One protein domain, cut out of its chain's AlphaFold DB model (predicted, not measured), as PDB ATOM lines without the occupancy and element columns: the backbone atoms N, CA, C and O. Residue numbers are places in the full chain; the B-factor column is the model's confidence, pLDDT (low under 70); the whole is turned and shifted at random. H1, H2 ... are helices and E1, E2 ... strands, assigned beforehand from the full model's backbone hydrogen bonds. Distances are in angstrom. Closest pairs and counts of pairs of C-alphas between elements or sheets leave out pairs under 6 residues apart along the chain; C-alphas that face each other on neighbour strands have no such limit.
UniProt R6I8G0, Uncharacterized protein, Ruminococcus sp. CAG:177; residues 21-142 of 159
ATOM      1  N   VAL A  21     101.137 118.564 162.718       96.38
ATOM      2  CA  VAL A  21     100.786 118.301 161.316       96.38
ATOM      3  C   VAL A  21     102.060 118.079 160.511       96.38
ATOM      4  O   VAL A  21     102.992 118.884 160.567       96.38
ATOM      5  N   LEU A  22     102.090 116.972 159.774       95.19
ATOM      6  CA  LEU A  22     103.186 116.571 158.899       95.19
ATOM      7  C   LEU A  22     102.685 116.577 157.458       95.19
ATOM      8  O   LEU A  22     101.652 115.978 157.173       95.19
ATOM      9  N   PHE A  23     103.405 117.248 156.565       94.75
ATOM     10  CA  PHE A  23     103.102 117.291 155.132       94.75
ATOM     11  C   PHE A  23     104.348 117.728 154.365       94.75
ATOM     12  O   PHE A  23     105.117 118.553 154.863       94.75
ATOM     13  N   GLY A  24     104.586 117.142 153.187       93.38
ATOM     14  CA  GLY A  24     105.830 117.357 152.445       93.38
ATOM     15  C   GLY A  24     107.062 117.198 153.345       93.38
ATOM     16  O   GLY A  24     107.157 116.251 154.134       93.38
ATOM     17  N   ASN A  25     107.943 118.199 153.302       96.00
ATOM     18  CA  ASN A  25     109.135 118.301 154.149       96.00
ATOM     19  C   ASN A  25     108.911 119.103 155.442       96.00
ATOM     20  O   ASN A  25     109.877 119.442 156.117       96.00
ATOM     21  N   TYR A  26     107.672 119.431 155.802       98.19
ATOM     22  CA  TYR A  26     107.366 120.330 156.913       98.19
ATOM     23  C   TYR A  26     106.765 119.596 158.114       98.19
ATOM     24  O   TYR A  26     106.163 118.523 157.995       98.19
ATOM     25  N   ALA A  27     106.935 120.211 159.283       98.12
ATOM     26  CA  ALA A  27     106.184 119.907 160.491       98.12
ATOM     27  C   ALA A  27     105.755 121.220 161.163       98.12
ATOM     28  O   ALA A  27     106.609 121.981 161.622       98.12
ATOM     29  N   ILE A  28     104.447 121.489 161.238       98.44
ATOM     30  CA  ILE A  28     103.920 122.606 162.039       98.44
ATOM     31  C   ILE A  28     103.528 122.043 163.403       98.44
ATOM     32  O   ILE A  28     102.743 121.098 163.494       98.44
ATOM     33  N   LEU A  29     104.099 122.606 164.467       98.19
ATOM     34  CA  LEU A  29     103.950 122.085 165.825       98.19
ATOM     35  C   LEU A  29     104.082 123.186 166.875       98.19
ATOM     36  O   LEU A  29     104.678 124.235 166.627       98.19
ATOM     37  N   ASN A  30     103.584 122.920 168.081       97.94
ATOM     38  CA  ASN A  30     103.921 123.719 169.252       97.94
ATOM     39  C   ASN A  30     105.006 123.006 170.072       97.94
ATOM     40  O   ASN A  30     104.724 121.980 170.696       97.94
ATOM     41  N   PRO A  31     106.237 123.554 170.140       96.38
ATOM     42  CA  PRO A  31     107.359 122.902 170.816       96.38
ATOM     43  C   PRO A  31     107.172 122.786 172.336       96.38
ATOM     44  O   PRO A  31     107.923 122.071 172.993       96.38
ATOM     45  N   LYS A  32     106.196 123.499 172.916       96.25
ATOM     46  CA  LYS A  32     105.871 123.420 174.347       96.25
ATOM     47  C   LYS A  32     104.918 122.279 174.687       96.25
ATOM     48  O   LYS A  32     104.856 121.907 175.853       96.25
ATOM     49  N   THR A  33     104.151 121.783 173.719       95.88
ATOM     50  CA  THR A  33     103.105 120.781 173.968       95.88
ATOM     51  C   THR A  33     103.382 119.457 173.282       95.88
ATOM     52  O   THR A  33     103.009 118.428 173.831       95.88
ATOM     53  N   VAL A  34     104.037 119.464 172.117       95.38
ATOM     54  CA  VAL A  34     104.318 118.245 171.352       95.38
ATOM     55  C   VAL A  34     105.230 117.286 172.125       95.38
ATOM     56  O   VAL A  34     106.158 117.701 172.825       95.38
ATOM     57  N   CYS A  35     104.970 115.988 171.993       94.19
ATOM     58  CA  CYS A  35     105.782 114.944 172.596       94.19
ATOM     59  C   CYS A  35     107.193 114.945 171.993       94.19
ATOM     60  O   CYS A  35     107.367 114.908 170.776       94.19
ATOM     61  N   LYS A  36     108.210 114.946 172.861       90.12
ATOM     62  CA  LYS A  36     109.628 115.006 172.470       90.12
ATOM     63  C   LYS A  36     110.137 113.736 171.786       90.12
ATOM     64  O   LYS A  36     111.172 113.786 171.135       90.12
ATOM     65  N   ASN A  37     109.421 112.625 171.938       91.75
ATOM     66  CA  ASN A  37     109.781 111.339 171.343       91.75
ATOM     67  C   ASN A  37     109.311 111.205 169.888       91.75
ATOM     68  O   ASN A  37     109.604 110.195 169.249       91.75
ATOM     69  N   ILE A  38     108.552 112.175 169.366       91.19
ATOM     70  CA  ILE A  38     108.192 112.191 167.951       91.19
ATOM     71  C   ILE A  38     109.430 112.611 167.160       91.19
ATOM     72  O   ILE A  38     109.979 113.693 167.370       91.19
ATOM     73  N   ASP A  39     109.860 111.741 166.251       91.62
ATOM     74  CA  ASP A  39     110.977 112.027 165.365       91.62
ATOM     75  C   ASP A  39     110.523 112.924 164.205       91.62
ATOM     76  O   ASP A  39     109.725 112.529 163.355       91.62
ATOM     77  N   PHE A  40     111.046 114.149 164.185       94.06
ATOM     78  CA  PHE A  40     110.856 115.107 163.096       94.06
ATOM     79  C   PHE A  40     112.124 115.285 162.250       94.06
ATOM     80  O   PHE A  40     112.239 116.265 161.511       94.06
ATOM     81  N   SER A  41     113.106 114.389 162.380       92.69
ATOM     82  CA  SER A  41     114.340 114.451 161.603       92.69
ATOM     83  C   SER A  41     114.052 114.480 160.096       92.69
ATOM     84  O   SER A  41     113.087 113.901 159.596       92.69
ATOM     85  N   GLY A  42     114.860 115.252 159.365       93.56
ATOM     86  CA  GLY A  42     114.671 115.468 157.928       93.56
ATOM     87  C   GLY A  42     113.548 116.444 157.553       93.56
ATOM     88  O   GLY A  42     113.353 116.684 156.364       93.56
ATOM     89  N   ARG A  43     112.835 117.037 158.524       96.12
ATOM     90  CA  ARG A  43     111.776 118.027 158.273       96.12
ATOM     91  C   ARG A  43     112.166 119.437 158.714       96.12
ATOM     92  O   ARG A  43     112.839 119.638 159.723       96.12
ATOM     93  N   SER A  44     111.651 120.423 157.993       97.50
ATOM     94  CA  SER A  44     111.650 121.834 158.372       97.50
ATOM     95  C   SER A  44     110.568 122.090 159.420       97.50
ATOM     96  O   SER A  44     109.372 121.950 159.149       97.50
ATOM     97  N   LEU A  45     110.983 122.471 160.628       98.06
ATOM     98  CA  LEU A  45     110.062 122.751 161.729       98.06
ATOM     99  C   LEU A  45     109.520 124.177 161.634       98.06
ATOM    100  O   LEU A  45     110.286 125.138 161.587       98.06
ATOM    101  N   ILE A  46     108.198 124.315 161.692       98.38
ATOM    102  CA  ILE A  46     107.490 125.594 161.754       98.38
ATOM    103  C   ILE A  46     106.846 125.700 163.147       98.38
ATOM    104  O   ILE A  46     105.751 125.172 163.373       98.38
ATOM    105  N   PRO A  47     107.523 126.331 164.122       98.06
ATOM    106  CA  PRO A  47     107.011 126.427 165.480       98.06
ATOM    107  C   PRO A  47     105.879 127.456 165.580       98.06
ATOM    108  O   PRO A  47     106.019 128.604 165.157       98.06
ATOM    109  N   VAL A  48     104.779 127.067 166.221       98.19
ATOM    110  CA  VAL A  48     103.611 127.920 166.490       98.19
ATOM    111  C   VAL A  48     103.195 127.843 167.960       98.19
ATOM    112  O   VAL A  48     103.681 127.014 168.726       98.19
ATOM    113  N   ARG A  49     102.301 128.743 168.391       96.50
ATOM    114  CA  ARG A  49     101.732 128.721 169.755       96.50
ATOM    115  C   ARG A  49     100.474 127.855 169.866       96.50
ATOM    116  O   ARG A  49     100.127 127.453 170.971       96.50
ATOM    117  N   GLN A  50      99.800 127.587 168.749       96.44
ATOM    118  CA  GLN A  50      98.613 126.736 168.688       96.44
ATOM    119  C   GLN A  50      98.990 125.280 168.987       96.44
ATOM    120  O   GLN A  50      99.882 124.743 168.343       96.44
ATOM    121  N   GLY A  51      98.339 124.649 169.967       96.38
ATOM    122  CA  GLY A  51      98.610 123.257 170.346       96.38
ATOM    123  C   GLY A  51      97.902 122.231 169.463       96.38
ATOM    124  O   GLY A  51      98.468 121.180 169.198       96.38
ATOM    125  N   TYR A  52      96.713 122.550 168.942       96.38
ATOM    126  CA  TYR A  52      95.897 121.644 168.118       96.38
ATOM    127  C   TYR A  52      96.300 121.651 166.632       96.38
ATOM    128  O   TYR A  52      95.453 121.597 165.749       96.38
ATOM    129  N   THR A  53      97.600 121.748 166.328       96.94
ATOM    130  CA  THR A  53      98.091 121.982 164.952       96.94
ATOM    131  C   THR A  53      97.596 120.960 163.925       96.94
ATOM    132  O   THR A  53      97.273 121.352 162.807       96.94
ATOM    133  N   LYS A  54      97.474 119.673 164.293       95.69
ATOM    134  CA  LYS A  54      96.961 118.622 163.398       95.69
ATOM    135  C   LYS A  54      95.494 118.819 163.022       95.69
ATOM    136  O   LYS A  54      95.125 118.488 161.895       95.69
ATOM    137  N   CYS A  55      94.689 119.347 163.937       94.81
ATOM    138  CA  CYS A  55      93.280 119.636 163.694       94.81
ATOM    139  C   CYS A  55      93.091 121.015 163.045       94.81
ATOM    140  O   CYS A  55      92.179 121.190 162.251       94.81
ATOM    141  N   SER A  56      93.953 121.996 163.326       97.12
ATOM    142  CA  SER A  56      93.845 123.364 162.786       97.12
ATOM    143  C   SER A  56      94.365 123.536 161.352       97.12
ATOM    144  O   SER A  56      94.191 124.607 160.770       97.12
ATOM    145  N   VAL A  57      95.038 122.531 160.787       98.06
ATOM    146  CA  VAL A  57      95.673 122.613 159.464       98.06
ATOM    147  C   VAL A  57      95.152 121.519 158.548       98.06
ATOM    148  O   VAL A  57      95.166 120.343 158.908       98.06
ATOM    149  N   VAL A  58      94.771 121.914 157.336       98.06
ATOM    150  CA  VAL A  58      94.482 121.021 156.213       98.06
ATOM    151  C   VAL A  58      95.659 121.079 155.240       98.06
ATOM    152  O   VAL A  58      95.812 122.084 154.540       98.06
ATOM    153  N   PRO A  59      96.509 120.047 155.166       97.50
ATOM    154  CA  PRO A  59      97.452 119.916 154.063       97.50
ATOM    155  C   PRO A  59      96.707 119.727 152.739       97.50
ATOM    156  O   PRO A  59      95.867 118.838 152.634       97.50
ATOM    157  N   VAL A  60      97.010 120.558 151.742       98.06
ATOM    158  CA  VAL A  60      96.455 120.446 150.379       98.06
ATOM    159  C   VAL A  60      97.473 119.805 149.443       98.06
ATOM    160  O   VAL A  60      97.134 118.909 148.682       98.06
ATOM    161  N   THR A  61      98.730 120.241 149.532       97.19
ATOM    162  CA  THR A  61      99.877 119.654 148.828       97.19
ATOM    163  C   THR A  61     101.090 119.624 149.763       97.19
ATOM    164  O   THR A  61     101.001 119.995 150.936       97.19
ATOM    165  N   GLU A  62     102.262 119.242 149.254       97.00
ATOM    166  CA  GLU A  62     103.528 119.348 149.990       97.00
ATOM    167  C   GLU A  62     103.949 120.792 150.331       97.00
ATOM    168  O   GLU A  62     104.819 120.983 151.183       97.00
ATOM    169  N   SER A  63     103.327 121.800 149.706       97.19
ATOM    170  CA  SER A  63     103.670 123.220 149.861       97.19
ATOM    171  C   SER A  63     102.458 124.151 150.020       97.19
ATOM    172  O   SER A  63     102.609 125.372 149.910       97.19
ATOM    173  N   ALA A  64     101.258 123.609 150.255       98.44
ATOM    174  CA  ALA A  64     100.022 124.382 150.377       98.44
ATOM    175  C   ALA A  64      99.138 123.883 151.524       98.44
ATOM    176  O   ALA A  64      98.953 122.674 151.690       98.44
ATOM    177  N   ILE A  65      98.563 124.813 152.292       98.75
ATOM    178  CA  ILE A  65      97.688 124.507 153.430       98.75
ATOM    179  C   ILE A  65      96.447 125.407 153.490       98.75
ATOM    180  O   ILE A  65      96.460 126.546 153.023       98.75
ATOM    181  N   ILE A  66      95.399 124.916 154.153       98.75
ATOM    182  CA  ILE A  66      94.260 125.711 154.634       98.75
ATOM    183  C   ILE A  66      94.300 125.728 156.164       98.75
ATOM    184  O   ILE A  66      94.599 124.710 156.794       98.75
ATOM    185  N   THR A  67      94.002 126.867 156.784       98.62
ATOM    186  CA  THR A  67      93.887 126.974 158.245       98.62
ATOM    187  C   THR A  67      92.898 128.065 158.644       98.62
ATOM    188  O   THR A  67      92.679 129.014 157.897       98.62
ATOM    189  N   ASP A  68      92.313 127.939 159.830       96.94
ATOM    190  CA  ASP A  68      91.500 128.969 160.484       96.94
ATOM    191  C   ASP A  68      92.275 129.728 161.587       96.94
ATOM    192  O   ASP A  68      91.730 130.614 162.251       96.94
ATOM    193  N   ASP A  69      93.557 129.397 161.795       97.81
ATOM    194  CA  ASP A  69      94.420 130.007 162.805       97.81
ATOM    195  C   ASP A  69      95.385 131.018 162.170       97.81
ATOM    196  O   ASP A  69      96.324 130.676 161.447       97.81
ATOM    197  N   VAL A  70      95.189 132.296 162.501       97.44
ATOM    198  CA  VAL A  70      95.999 133.415 161.989       97.44
ATOM    199  C   VAL A  70      97.491 133.292 162.316       97.44
ATOM    200  O   VAL A  70      98.336 133.770 161.559       97.44
ATOM    201  N   SER A  71      97.841 132.661 163.442       97.00
ATOM    202  CA  SER A  71      99.237 132.490 163.848       97.00
ATOM    203  C   SER A  71      99.920 131.386 163.049       97.00
ATOM    204  O   SER A  71     101.086 131.541 162.682       97.00
ATOM    205  N   ILE A  72      99.183 130.318 162.727       98.44
ATOM    206  CA  ILE A  72      99.649 129.269 161.823       98.44
ATOM    207  C   ILE A  72      99.803 129.827 160.413       98.44
ATOM    208  O   ILE A  72     100.866 129.643 159.824       98.44
ATOM    209  N   ALA A  73      98.800 130.552 159.908       98.62
ATOM    210  CA  ALA A  73      98.847 131.150 158.578       98.62
ATOM    211  C   ALA A  73     100.096 132.025 158.405       98.62
ATOM    212  O   ALA A  73     100.920 131.769 157.529       98.62
ATOM    213  N   SER A  74     100.318 132.967 159.329       98.44
ATOM    214  CA  SER A  74     101.488 133.848 159.285       98.44
ATOM    215  C   SER A  74     102.819 133.090 159.376       98.44
ATOM    216  O   SER A  74     103.800 133.479 158.740       98.44
ATOM    217  N   ALA A  75     102.895 132.026 160.183       98.50
ATOM    218  CA  ALA A  75     104.107 131.219 160.294       98.50
ATOM    219  C   ALA A  75     104.375 130.413 159.014       98.50
ATOM    220  O   ALA A  75     105.521 130.342 158.571       98.50
ATOM    221  N   ALA A  76     103.336 129.845 158.407       98.38
ATOM    222  CA  ALA A  76     103.421 129.082 157.170       98.38
ATOM    223  C   ALA A  76     103.827 129.962 155.975       98.38
ATOM    224  O   ALA A  76     104.780 129.625 155.273       98.38
ATOM    225  N   GLU A  77     103.203 131.131 155.805       98.56
ATOM    226  CA  GLU A  77     103.542 132.098 154.746       98.56
ATOM    227  C   GLU A  77     105.010 132.543 154.825       98.56
ATOM    228  O   GLU A  77     105.718 132.567 153.819       98.56
ATOM    229  N   LYS A  78     105.516 132.825 156.035       98.31
ATOM    230  CA  LYS A  78     106.932 133.187 156.257       98.31
ATOM    231  C   LYS A  78     107.914 132.084 155.867       98.31
ATOM    232  O   LYS A  78     109.082 132.379 155.635       98.31
ATOM    233  N   ASN A  79     107.452 130.838 155.819       98.06
ATOM    234  CA  ASN A  79     108.233 129.682 155.392       98.06
ATOM    235  C   ASN A  79     107.982 129.312 153.917       98.06
ATOM    236  O   ASN A  79     108.393 128.238 153.481       98.06
ATOM    237  N   GLY A  80     107.338 130.198 153.146       97.56
ATOM    238  CA  GLY A  80     107.148 130.049 151.703       97.56
ATOM    239  C   GLY A  80     105.991 129.135 151.301       97.56
ATOM    240  O   GLY A  80     105.912 128.751 150.138       97.56
ATOM    241  N   LEU A  81     105.109 128.775 152.237       98.44
ATOM    242  CA  LEU A  81     103.928 127.969 151.935       98.44
ATOM    243  C   LEU A  81     102.828 128.827 151.307       98.44
ATOM    244  O   LEU A  81     102.615 129.973 151.708       98.44
ATOM    245  N   ALA A  82     102.082 128.241 150.373       98.69
ATOM    246  CA  ALA A  82     100.805 128.797 149.955       98.69
ATOM    247  C   ALA A  82      99.766 128.552 151.057       98.69
ATOM    248  O   ALA A  82      99.607 127.427 151.535       98.69
ATOM    249  N   VAL A  83      99.056 129.599 151.467       98.81
ATOM    250  CA  VAL A  83      98.125 129.528 152.595       98.81
ATOM    251  C   VAL A  83      96.782 130.117 152.204       98.81
ATOM    252  O   VAL A  83      96.709 131.244 151.718       98.81
ATOM    253  N   LEU A  84      95.712 129.373 152.474       98.81
ATOM    254  CA  LEU A  84      94.368 129.926 152.564       98.81
ATOM    255  C   LEU A  84      93.973 130.051 154.038       98.81
ATOM    256  O   LEU A  84      93.790 129.048 154.731       98.81
ATOM    257  N   LEU A  85      93.805 131.289 154.500       98.69
ATOM    258  CA  LEU A  85      93.176 131.575 155.785       98.69
ATOM    259  C   LEU A  85      91.650 131.607 155.608       98.69
ATOM    260  O   LEU A  85      91.133 132.412 154.830       98.69
ATOM    261  N   VAL A  86      90.938 130.756 156.344       98.50
ATOM    262  CA  VAL A  86      89.468 130.706 156.376       98.50
ATOM    263  C   VAL A  86      88.916 131.228 157.701       98.50
ATOM    264  O   VAL A  86      89.616 131.334 158.708       98.50
ATOM    265  N   SER A  87      87.635 131.573 157.702       97.44
ATOM    266  CA  SER A  87      86.912 132.022 158.885       97.44
ATOM    267  C   SER A  87      86.637 130.864 159.834       97.44
ATOM    268  O   SER A  87      86.245 129.778 159.422       97.44
ATOM    269  N   LYS A  88      86.739 131.133 161.132       94.81
ATOM    270  CA  LYS A  88      86.386 130.175 162.179       94.81
ATOM    271  C   LYS A  88      84.875 130.143 162.444       94.81
ATOM    272  O   LYS A  88      84.176 131.130 162.194       94.81
ATOM    273  N   GLY A  89      84.401 129.042 163.026       95.81
ATOM    274  CA  GLY A  89      83.083 128.956 163.669       95.81
ATOM    275  C   GLY A  89      82.026 128.131 162.934       95.81
ATOM    276  O   GLY A  89      81.007 127.815 163.533       95.81
ATOM    277  N   ASP A  90      82.261 127.750 161.677       96.88
ATOM    278  CA  ASP A  90      81.235 127.076 160.863       96.88
ATOM    279  C   ASP A  90      81.296 125.535 160.938       96.88
ATOM    280  O   ASP A  90      80.383 124.852 160.472       96.88
ATOM    281  N   VAL A  91      82.354 124.981 161.541       97.75
ATOM    282  CA  VAL A  91      82.525 123.536 161.773       97.75
ATOM    283  C   VAL A  91      81.924 123.160 163.129       97.75
ATOM    284  O   VAL A  91      82.265 123.766 164.145       97.75
ATOM    285  N   ILE A  92      81.065 122.141 163.178       97.75
ATOM    286  CA  ILE A  92      80.502 121.611 164.427       97.75
ATOM    287  C   ILE A  92      81.514 120.694 165.111       97.75
ATOM    288  O   ILE A  92      82.079 119.803 164.485       97.75
ATOM    289  N   LEU A  93      81.646 120.839 166.429       96.50
ATOM    290  CA  LEU A  93      82.201 119.813 167.307       96.50
ATOM    291  C   LEU A  93      81.310 119.710 168.555       96.50
ATOM    292  O   LEU A  93      81.268 120.662 169.340       96.50
ATOM    293  N   PRO A  94      80.569 118.603 168.757       92.56
ATOM    294  CA  PRO A  94      79.644 118.484 169.880       92.56
ATOM    295  C   PRO A  94      80.320 118.750 171.232       92.56
ATOM    296  O   PRO A  94      81.367 118.190 171.547       92.56
ATOM    297  N   GLY A  95      79.712 119.620 172.045       92.25
ATOM    298  CA  GLY A  95      80.245 120.008 173.358       92.25
ATOM    299  C   GLY A  95      81.319 121.105 173.329       92.25
ATOM    300  O   GLY A  95      81.878 121.430 174.380       92.25
ATOM    301  N   ARG A  96      81.604 121.695 172.163       91.88
ATOM    302  CA  ARG A  96      82.484 122.861 171.985       91.88
ATOM    303  C   ARG A  96      81.744 123.976 171.238       91.88
ATOM    304  O   ARG A  96      80.687 123.745 170.664       91.88
ATOM    305  N   GLU A  97      82.297 125.190 171.270       92.94
ATOM    306  CA  GLU A  97      81.748 126.342 170.532       92.94
ATOM    307  C   GLU A  97      81.843 126.136 169.012       92.94
ATOM    308  O   GLU A  97      80.924 126.482 168.280       92.94
ATOM    309  N   TYR A  98      82.942 125.534 168.553       94.88
ATOM    310  CA  TYR A  98      83.194 125.152 167.166       94.88
ATOM    311  C   TYR A  98      84.251 124.035 167.115       94.88
ATOM    312  O   TYR A  98      85.004 123.832 168.075       94.88
ATOM    313  N   GLY A  99      84.305 123.323 165.991       96.06
ATOM    314  CA  GLY A  99      85.356 122.372 165.630       96.06
ATOM    315  C   GLY A  99      86.473 123.004 164.802       96.06
ATOM    316  O   GLY A  99      86.507 124.220 164.606       96.06
ATOM    317  N   PHE A 100      87.384 122.166 164.309       96.38
ATOM    318  CA  PHE A 100      88.517 122.592 163.493       96.38
ATOM    319  C   PHE A 100      88.382 122.157 162.030       96.38
ATOM    320  O   PHE A 100      87.940 121.048 161.730       96.38
ATOM    321  N   ILE A 101      88.852 123.001 161.108       97.06
ATOM    322  CA  ILE A 101      88.784 122.729 159.664       97.06
ATOM    323  C   ILE A 101      89.567 121.471 159.237       97.06
ATOM    324  O   ILE A 101      89.092 120.699 158.413       97.06
ATOM    325  N   GLY A 102      90.729 121.196 159.835       96.19
ATOM    326  CA  GLY A 102      91.504 119.967 159.595       96.19
ATOM    327  C   GLY A 102      90.975 118.735 160.326       96.19
ATOM    328  O   GLY A 102      91.414 117.623 160.040       96.19
ATOM    329  N   GLY A 103      90.028 118.914 161.247       96.56
ATOM    330  CA  GLY A 103      89.322 117.823 161.911       96.56
ATOM    331  C   GLY A 103      88.108 117.314 161.127       96.56
ATOM    332  O   GLY A 103      87.682 116.176 161.321       96.56
ATOM    333  N   CYS A 104      87.568 118.114 160.202       97.06
ATOM    334  CA  CYS A 104      86.406 117.741 159.390       97.06
ATOM    335  C   CYS A 104      86.756 117.247 157.978       97.06
ATOM    336  O   CYS A 104      85.846 116.980 157.199       97.06
ATOM    337  N   CYS A 105      88.035 117.120 157.619       97.44
ATOM    338  CA  CYS A 105      88.437 116.667 156.289       97.44
ATOM    339  C   CYS A 105      89.762 115.895 156.282       97.44
ATOM    340  O   CYS A 105      90.450 115.767 157.301       97.44
ATOM    341  N   GLY A 106      90.109 115.361 155.115       96.25
ATOM    342  CA  GLY A 106      91.427 114.809 154.831       96.25
ATOM    343  C   GLY A 106      91.593 114.477 153.353       96.25
ATOM    344  O   GLY A 106      90.621 114.217 152.641       96.25
ATOM    345  N   LEU A 107      92.842 114.505 152.899       95.31
ATOM    346  CA  LEU A 107      93.210 114.089 151.554       95.31
ATOM    347  C   LEU A 107      93.090 112.556 151.482       95.31
ATOM    348  O   LEU A 107      93.696 111.868 152.296       95.31
ATOM    349  N   ILE A 108      92.263 112.032 150.573       95.25
ATOM    350  CA  ILE A 108      92.010 110.583 150.409       95.25
ATOM    351  C   ILE A 108      92.632 110.005 149.129       95.25
ATOM    352  O   ILE A 108      92.680 108.788 148.956       95.25
ATOM    353  N   ALA A 109      93.090 110.883 148.239       93.94
ATOM    354  CA  ALA A 109      93.910 110.601 147.067       93.94
ATOM    355  C   ALA A 109      94.731 111.864 146.743       93.94
ATOM    356  O   ALA A 109      94.318 112.946 147.166       93.94
ATOM    357  N   PRO A 110      95.824 111.788 145.958       92.25
ATOM    358  CA  PRO A 110      96.676 112.948 145.661       92.25
ATOM    359  C   PRO A 110      95.935 114.181 145.121       92.25
ATOM    360  O   PRO A 110      96.401 115.304 145.286       92.25
ATOM    361  N   ASP A 111      94.780 113.972 144.492       96.19
ATOM    362  CA  ASP A 111      93.933 115.006 143.910       96.19
ATOM    363  C   ASP A 111      92.568 115.142 144.601       96.19
ATOM    364  O   ASP A 111      91.754 115.924 144.133       96.19
ATOM    365  N   THR A 112      92.263 114.422 145.687       97.62
ATOM    366  CA  THR A 112      90.897 114.371 146.244       97.62
ATOM    367  C   THR A 112      90.870 114.633 147.748       97.62
ATOM    368  O   THR A 112      91.341 113.826 148.550       97.62
ATOM    369  N   MET A 113      90.259 115.756 148.134       98.12
ATOM    370  CA  MET A 113      89.988 116.151 149.518       98.12
ATOM    371  C   MET A 113      88.558 115.762 149.898       98.12
ATOM    372  O   MET A 113      87.611 116.289 149.318       98.12
ATOM    373  N   LEU A 114      88.393 114.888 150.890       98.12
ATOM    374  CA  LEU A 114      87.080 114.520 151.414       98.12
ATOM    375  C   LEU A 114      86.729 115.373 152.635       98.12
ATOM    376  O   LEU A 114      87.494 115.426 153.597       98.12
ATOM    377  N   PHE A 115      85.547 115.983 152.617       98.38
ATOM    378  CA  PHE A 115      84.943 116.698 153.738       98.38
ATOM    379  C   PHE A 115      83.836 115.860 154.386       98.38
ATOM    380  O   PHE A 115      82.977 115.289 153.712       98.38
ATOM    381  N   ASN A 116      83.826 115.814 155.716       98.00
ATOM    382  CA  ASN A 116      82.760 115.225 156.513       98.00
ATOM    383  C   ASN A 116      81.614 116.232 156.687       98.00
ATOM    384  O   ASN A 116      81.556 116.985 157.665       98.00
ATOM    385  N   GLY A 117      80.726 116.242 155.698       97.75
ATOM    386  CA  GLY A 117      79.615 117.178 155.564       97.75
ATOM    387  C   GLY A 117      79.734 117.993 154.280       97.75
ATOM    388  O   GLY A 117      80.527 117.665 153.398       97.75
ATOM    389  N   SER A 118      78.943 119.055 154.205       98.12
ATOM    390  CA  SER A 118      78.788 119.915 153.039       98.12
ATOM    391  C   SER A 118      79.572 121.204 153.211       98.12
ATOM    392  O   SER A 118      79.385 121.937 154.184       98.12
ATOM    393  N   LEU A 119      80.410 121.541 152.229       97.88
ATOM    394  CA  LEU A 119      81.130 122.815 152.229       97.88
ATOM    395  C   LEU A 119      80.163 124.000 152.165       97.88
ATOM    396  O   LEU A 119      80.522 125.078 152.628       97.88
ATOM    397  N   ALA A 120      78.937 123.822 151.657       97.25
ATOM    398  CA  ALA A 120      77.929 124.884 151.623       97.25
ATOM    399  C   ALA A 120      77.592 125.440 153.020       97.25
ATOM    400  O   ALA A 120      77.110 126.567 153.125       97.25
ATOM    401  N   SER A 121      77.881 124.694 154.093       96.88
ATOM    402  CA  SER A 121      77.687 125.162 155.467       96.88
ATOM    403  C   SER A 121      78.791 126.095 155.978       96.88
ATOM    404  O   SER A 121      78.700 126.556 157.112       96.88
ATOM    405  N   HIS A 122      79.845 126.351 155.196       98.00
ATOM    406  CA  HIS A 122      80.964 127.209 155.577       98.00
ATOM    407  C   HIS A 122      80.977 128.492 154.742       98.00
ATOM    408  O   HIS A 122      80.927 128.458 153.515       98.00
ATOM    409  N   LYS A 123      81.123 129.651 155.392       97.94
ATOM    410  CA  LYS A 123      81.098 130.967 154.730       97.94
ATOM    411  C   LYS A 123      82.217 131.209 153.712       97.94
ATOM    412  O   LYS A 123      82.087 132.092 152.873       97.94
ATOM    413  N   ASP A 124      83.303 130.439 153.778       98.44
ATOM    414  CA  ASP A 124      84.438 130.518 152.852       98.44
ATOM    415  C   ASP A 124      84.474 129.342 151.862       98.44
ATOM    416  O   ASP A 124      85.510 129.084 151.251       98.44
ATOM    417  N   SER A 125      83.353 128.641 151.675       98.00
ATOM    418  CA  SER A 125      83.224 127.475 150.792       98.00
ATOM    419  C   SER A 125      83.811 127.695 149.397       98.00
ATOM    420  O   SER A 125      84.652 126.919 148.949       98.00
ATOM    421  N   GLU A 126      83.446 128.793 148.738       98.38
ATOM    422  CA  GLU A 126      83.939 129.130 147.400       98.38
ATOM    423  C   GLU A 126      85.453 129.369 147.385       98.38
ATOM    424  O   GLU A 126      86.141 128.944 146.457       98.38
ATOM    425  N   LYS A 127      86.011 129.980 148.440       98.62
ATOM    426  CA  LYS A 127      87.464 130.177 148.558       98.62
ATOM    427  C   LYS A 127      88.182 128.849 148.754       98.62
ATOM    428  O   LYS A 127      89.220 128.633 148.137       98.62
ATOM    429  N   ILE A 128      87.622 127.962 149.581       98.75
ATOM    430  CA  ILE A 128      88.150 126.613 149.807       98.75
ATOM    431  C   ILE A 128      88.185 125.851 148.481       98.75
ATOM    432  O   ILE A 128      89.243 125.366 148.087       98.75
ATOM    433  N   ARG A 129      87.065 125.811 147.746       98.69
ATOM    434  CA  ARG A 129      86.988 125.137 146.439       98.69
ATOM    435  C   ARG A 129      87.973 125.721 145.432       98.69
ATOM    436  O   ARG A 129      88.685 124.964 144.777       98.69
ATOM    437  N   ALA A 130      88.046 127.048 145.325       98.81
ATOM    438  CA  ALA A 130      88.955 127.719 144.402       98.81
ATOM    439  C   ALA A 130      90.429 127.429 144.728       98.81
ATOM    440  O   ALA A 130      91.216 127.155 143.824       98.81
ATOM    441  N   PHE A 131      90.797 127.442 146.011       98.81
ATOM    442  CA  PHE A 131      92.158 127.151 146.450       98.81
ATOM    443  C   PHE A 131      92.542 125.700 146.161       98.81
ATOM    444  O   PHE A 131      93.562 125.475 145.515       98.81
ATOM    445  N   LEU A 132      91.700 124.730 146.537       98.81
ATOM    446  CA  LEU A 132      91.913 123.317 146.200       98.81
ATOM    447  C   LEU A 132      92.070 123.139 144.682       98.81
ATOM    448  O   LEU A 132      93.066 122.580 144.219       98.81
ATOM    449  N   SER A 133      91.158 123.724 143.899       98.50
ATOM    450  CA  SER A 133      91.192 123.641 142.439       98.50
ATOM    451  C   SER A 133      92.451 124.260 141.829       98.50
ATOM    452  O   SER A 133      92.927 123.745 140.819       98.50
ATOM    453  N   SER A 134      93.017 125.326 142.408       98.62
ATOM    454  CA  SER A 134      94.273 125.917 141.915       98.62
ATOM    455  C   SER A 134      95.491 125.001 142.077       98.62
ATOM    456  O   SER A 134      96.485 125.185 141.380       98.62
ATOM    457  N   PHE A 135      95.392 123.987 142.944       98.38
ATOM    458  CA  PHE A 135      96.395 122.937 143.122       98.38
ATOM    459  C   PHE A 135      96.004 121.615 142.445       98.38
ATOM    460  O   PHE A 135      96.673 120.608 142.647       98.38
ATOM    461  N   GLY A 136      94.935 121.601 141.641       98.19
ATOM    462  CA  GLY A 136      94.447 120.381 140.997       98.19
ATOM    463  C   GLY A 136      93.747 119.411 141.954       98.19
ATOM    464  O   GLY A 136      93.561 118.255 141.596       98.19
ATOM    465  N   VAL A 137      93.346 119.872 143.144       98.56
ATOM    466  CA  VAL A 137      92.627 119.066 144.136       98.56
ATOM    467  C   VAL A 137      91.120 119.325 144.023       98.56
ATOM    468  O   VAL A 137      90.661 120.467 144.065       98.56
ATOM    469  N   ARG A 138      90.325 118.262 143.896       98.12
ATOM    470  CA  ARG A 138      88.854 118.273 143.942       98.12
ATOM    471  C   ARG A 138      88.359 118.093 145.374       98.12
ATOM    472  O   ARG A 138      88.953 117.363 146.163       98.12
ATOM    473  N   ALA A 139      87.247 118.750 145.691       98.25
ATOM    474  CA  ALA A 139      86.530 118.564 146.948       98.25
ATOM    475  C   ALA A 139      85.400 117.543 146.762       98.25
ATOM    476  O   ALA A 139      84.558 117.710 145.879       98.25
ATOM    477  N   GLU A 140      85.373 116.524 147.611       98.12
ATOM    478  CA  GLU A 140      84.247 115.612 147.795       98.12
ATOM    479  C   GLU A 140      83.605 115.841 149.162       98.12
ATOM    480  O   GLU A 140      84.275 116.207 150.126       98.12
ATOM    481  N   GLU A 141      82.299 115.617 149.254       98.25
ATOM    482  CA  GLU A 141      81.496 115.896 150.445       98.25
ATOM    483  C   GLU A 141      80.719 114.638 150.824       98.25
ATOM    484  O   GLU A 141      79.982 114.080 150.011       98.25
ATOM    485  N   ALA A 142      80.892 114.176 152.064       96.00
ATOM    486  CA  ALA A 142      80.298 112.930 152.549       96.00
ATOM    487  C   ALA A 142      78.765 112.996 152.720       96.00
ATOM    488  O   ALA A 142      78.125 111.967 152.939       96.00
TER     489      ALA A 142
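What this domain is: This is residues 21 to 142 of the 159 residues of an uncharacterized protein of Ruminococcus sp. CAG:177 (UniProt R6I8G0). Three small three-stranded sheets stand in a row along the longest axis, E4 E5 E6 in the middle, E1 E2 E3 toward one end and E7 E8 E9 toward the other. H2 covers one face of the middle sheet and also reaches E3, while H3 covers its other face and also reaches E9; short H1 sits beside E1. The printed part has 122 residues, with three named helices and nine named strands in the order E1 E2 E3 H1 E4 E5 H2 E6 E7 E8 H3 E9. Each sheet is mixed, and the class is mixed, helices and strands, with 60 residues, under half, in named elements. The whole is compact, with a radius of gyration of the C-alphas of 13.9 A and spans of 38 by 35 by 23 A.

Where its parts are: E4 is residues 57 to 61, 11.8 A long, E5 residues 64 to 67 and E6 residues 82 to 85. E1 is residues 21 to 23, from C-alpha 21 at (100.786, 118.301, 161.316); E2 is residues 26 to 29 and E3 residues 44 to 47. E7 is residues 105 to 109, 12.3 A long, E8 residues 112 to 115, and E9 residues 138 to 141, ending with C-alpha 141 at (81.496, 115.896, 150.445). H1 is residues 53 to 56, H2 residues 70 to 78, 12.3 A long, and H3 residues 125 to 134, 14.3 A long.

How they stand to each other: E4 and E5 form an antiparallel hairpin, with N 58 and O 66 2.9 A apart. E5 and E6 are parallel, with N 65 and O 82 2.9 A apart. H2 is on this sheet at a height of 8.4 A, over E5 and E6 and along the strands; the C-alphas of Ala 73 and Val 83, its closest to E6, are 6.2 A apart. H3 is on the opposite face at a height of 9.2 A, over E5. E5, H2, E6 and E8, H3, E9 are strand-helix-strand units, two parallel neighbour strands with a helix between, each with a right-handed crossover. H2 only grazes the sheet E1 E2 E3; H3 only grazes the sheet E7 E8 E9. H1 stands at the level of the sheet E1 E2 E3, at a height of 3.3 A. In the hairpin E1 and E2, N 21 and O 28 are within hydrogen-bond range at 3.1 A; between parallel E2 and E3, N 46 and O 27 are 2.8 A apart. In the hairpin E7 and E8, N 108 and O 112 are 2.9 A apart; in parallel E8 and E9, N 115 and O 140 are 2.8 A apart. In H2 and H3 every O i to N i+4 pair is within hydrogen-bond range; H1 is too short for such a pair.

The domain as a whole: The C-alphas farthest apart, of Asn 37 and Ala 120, are 39.8 A apart. The printed part has no cut. The links E2 to E3, 14 residues, and E6 to E7, 19 residues, are long. No printed residue is under 70 in pLDDT.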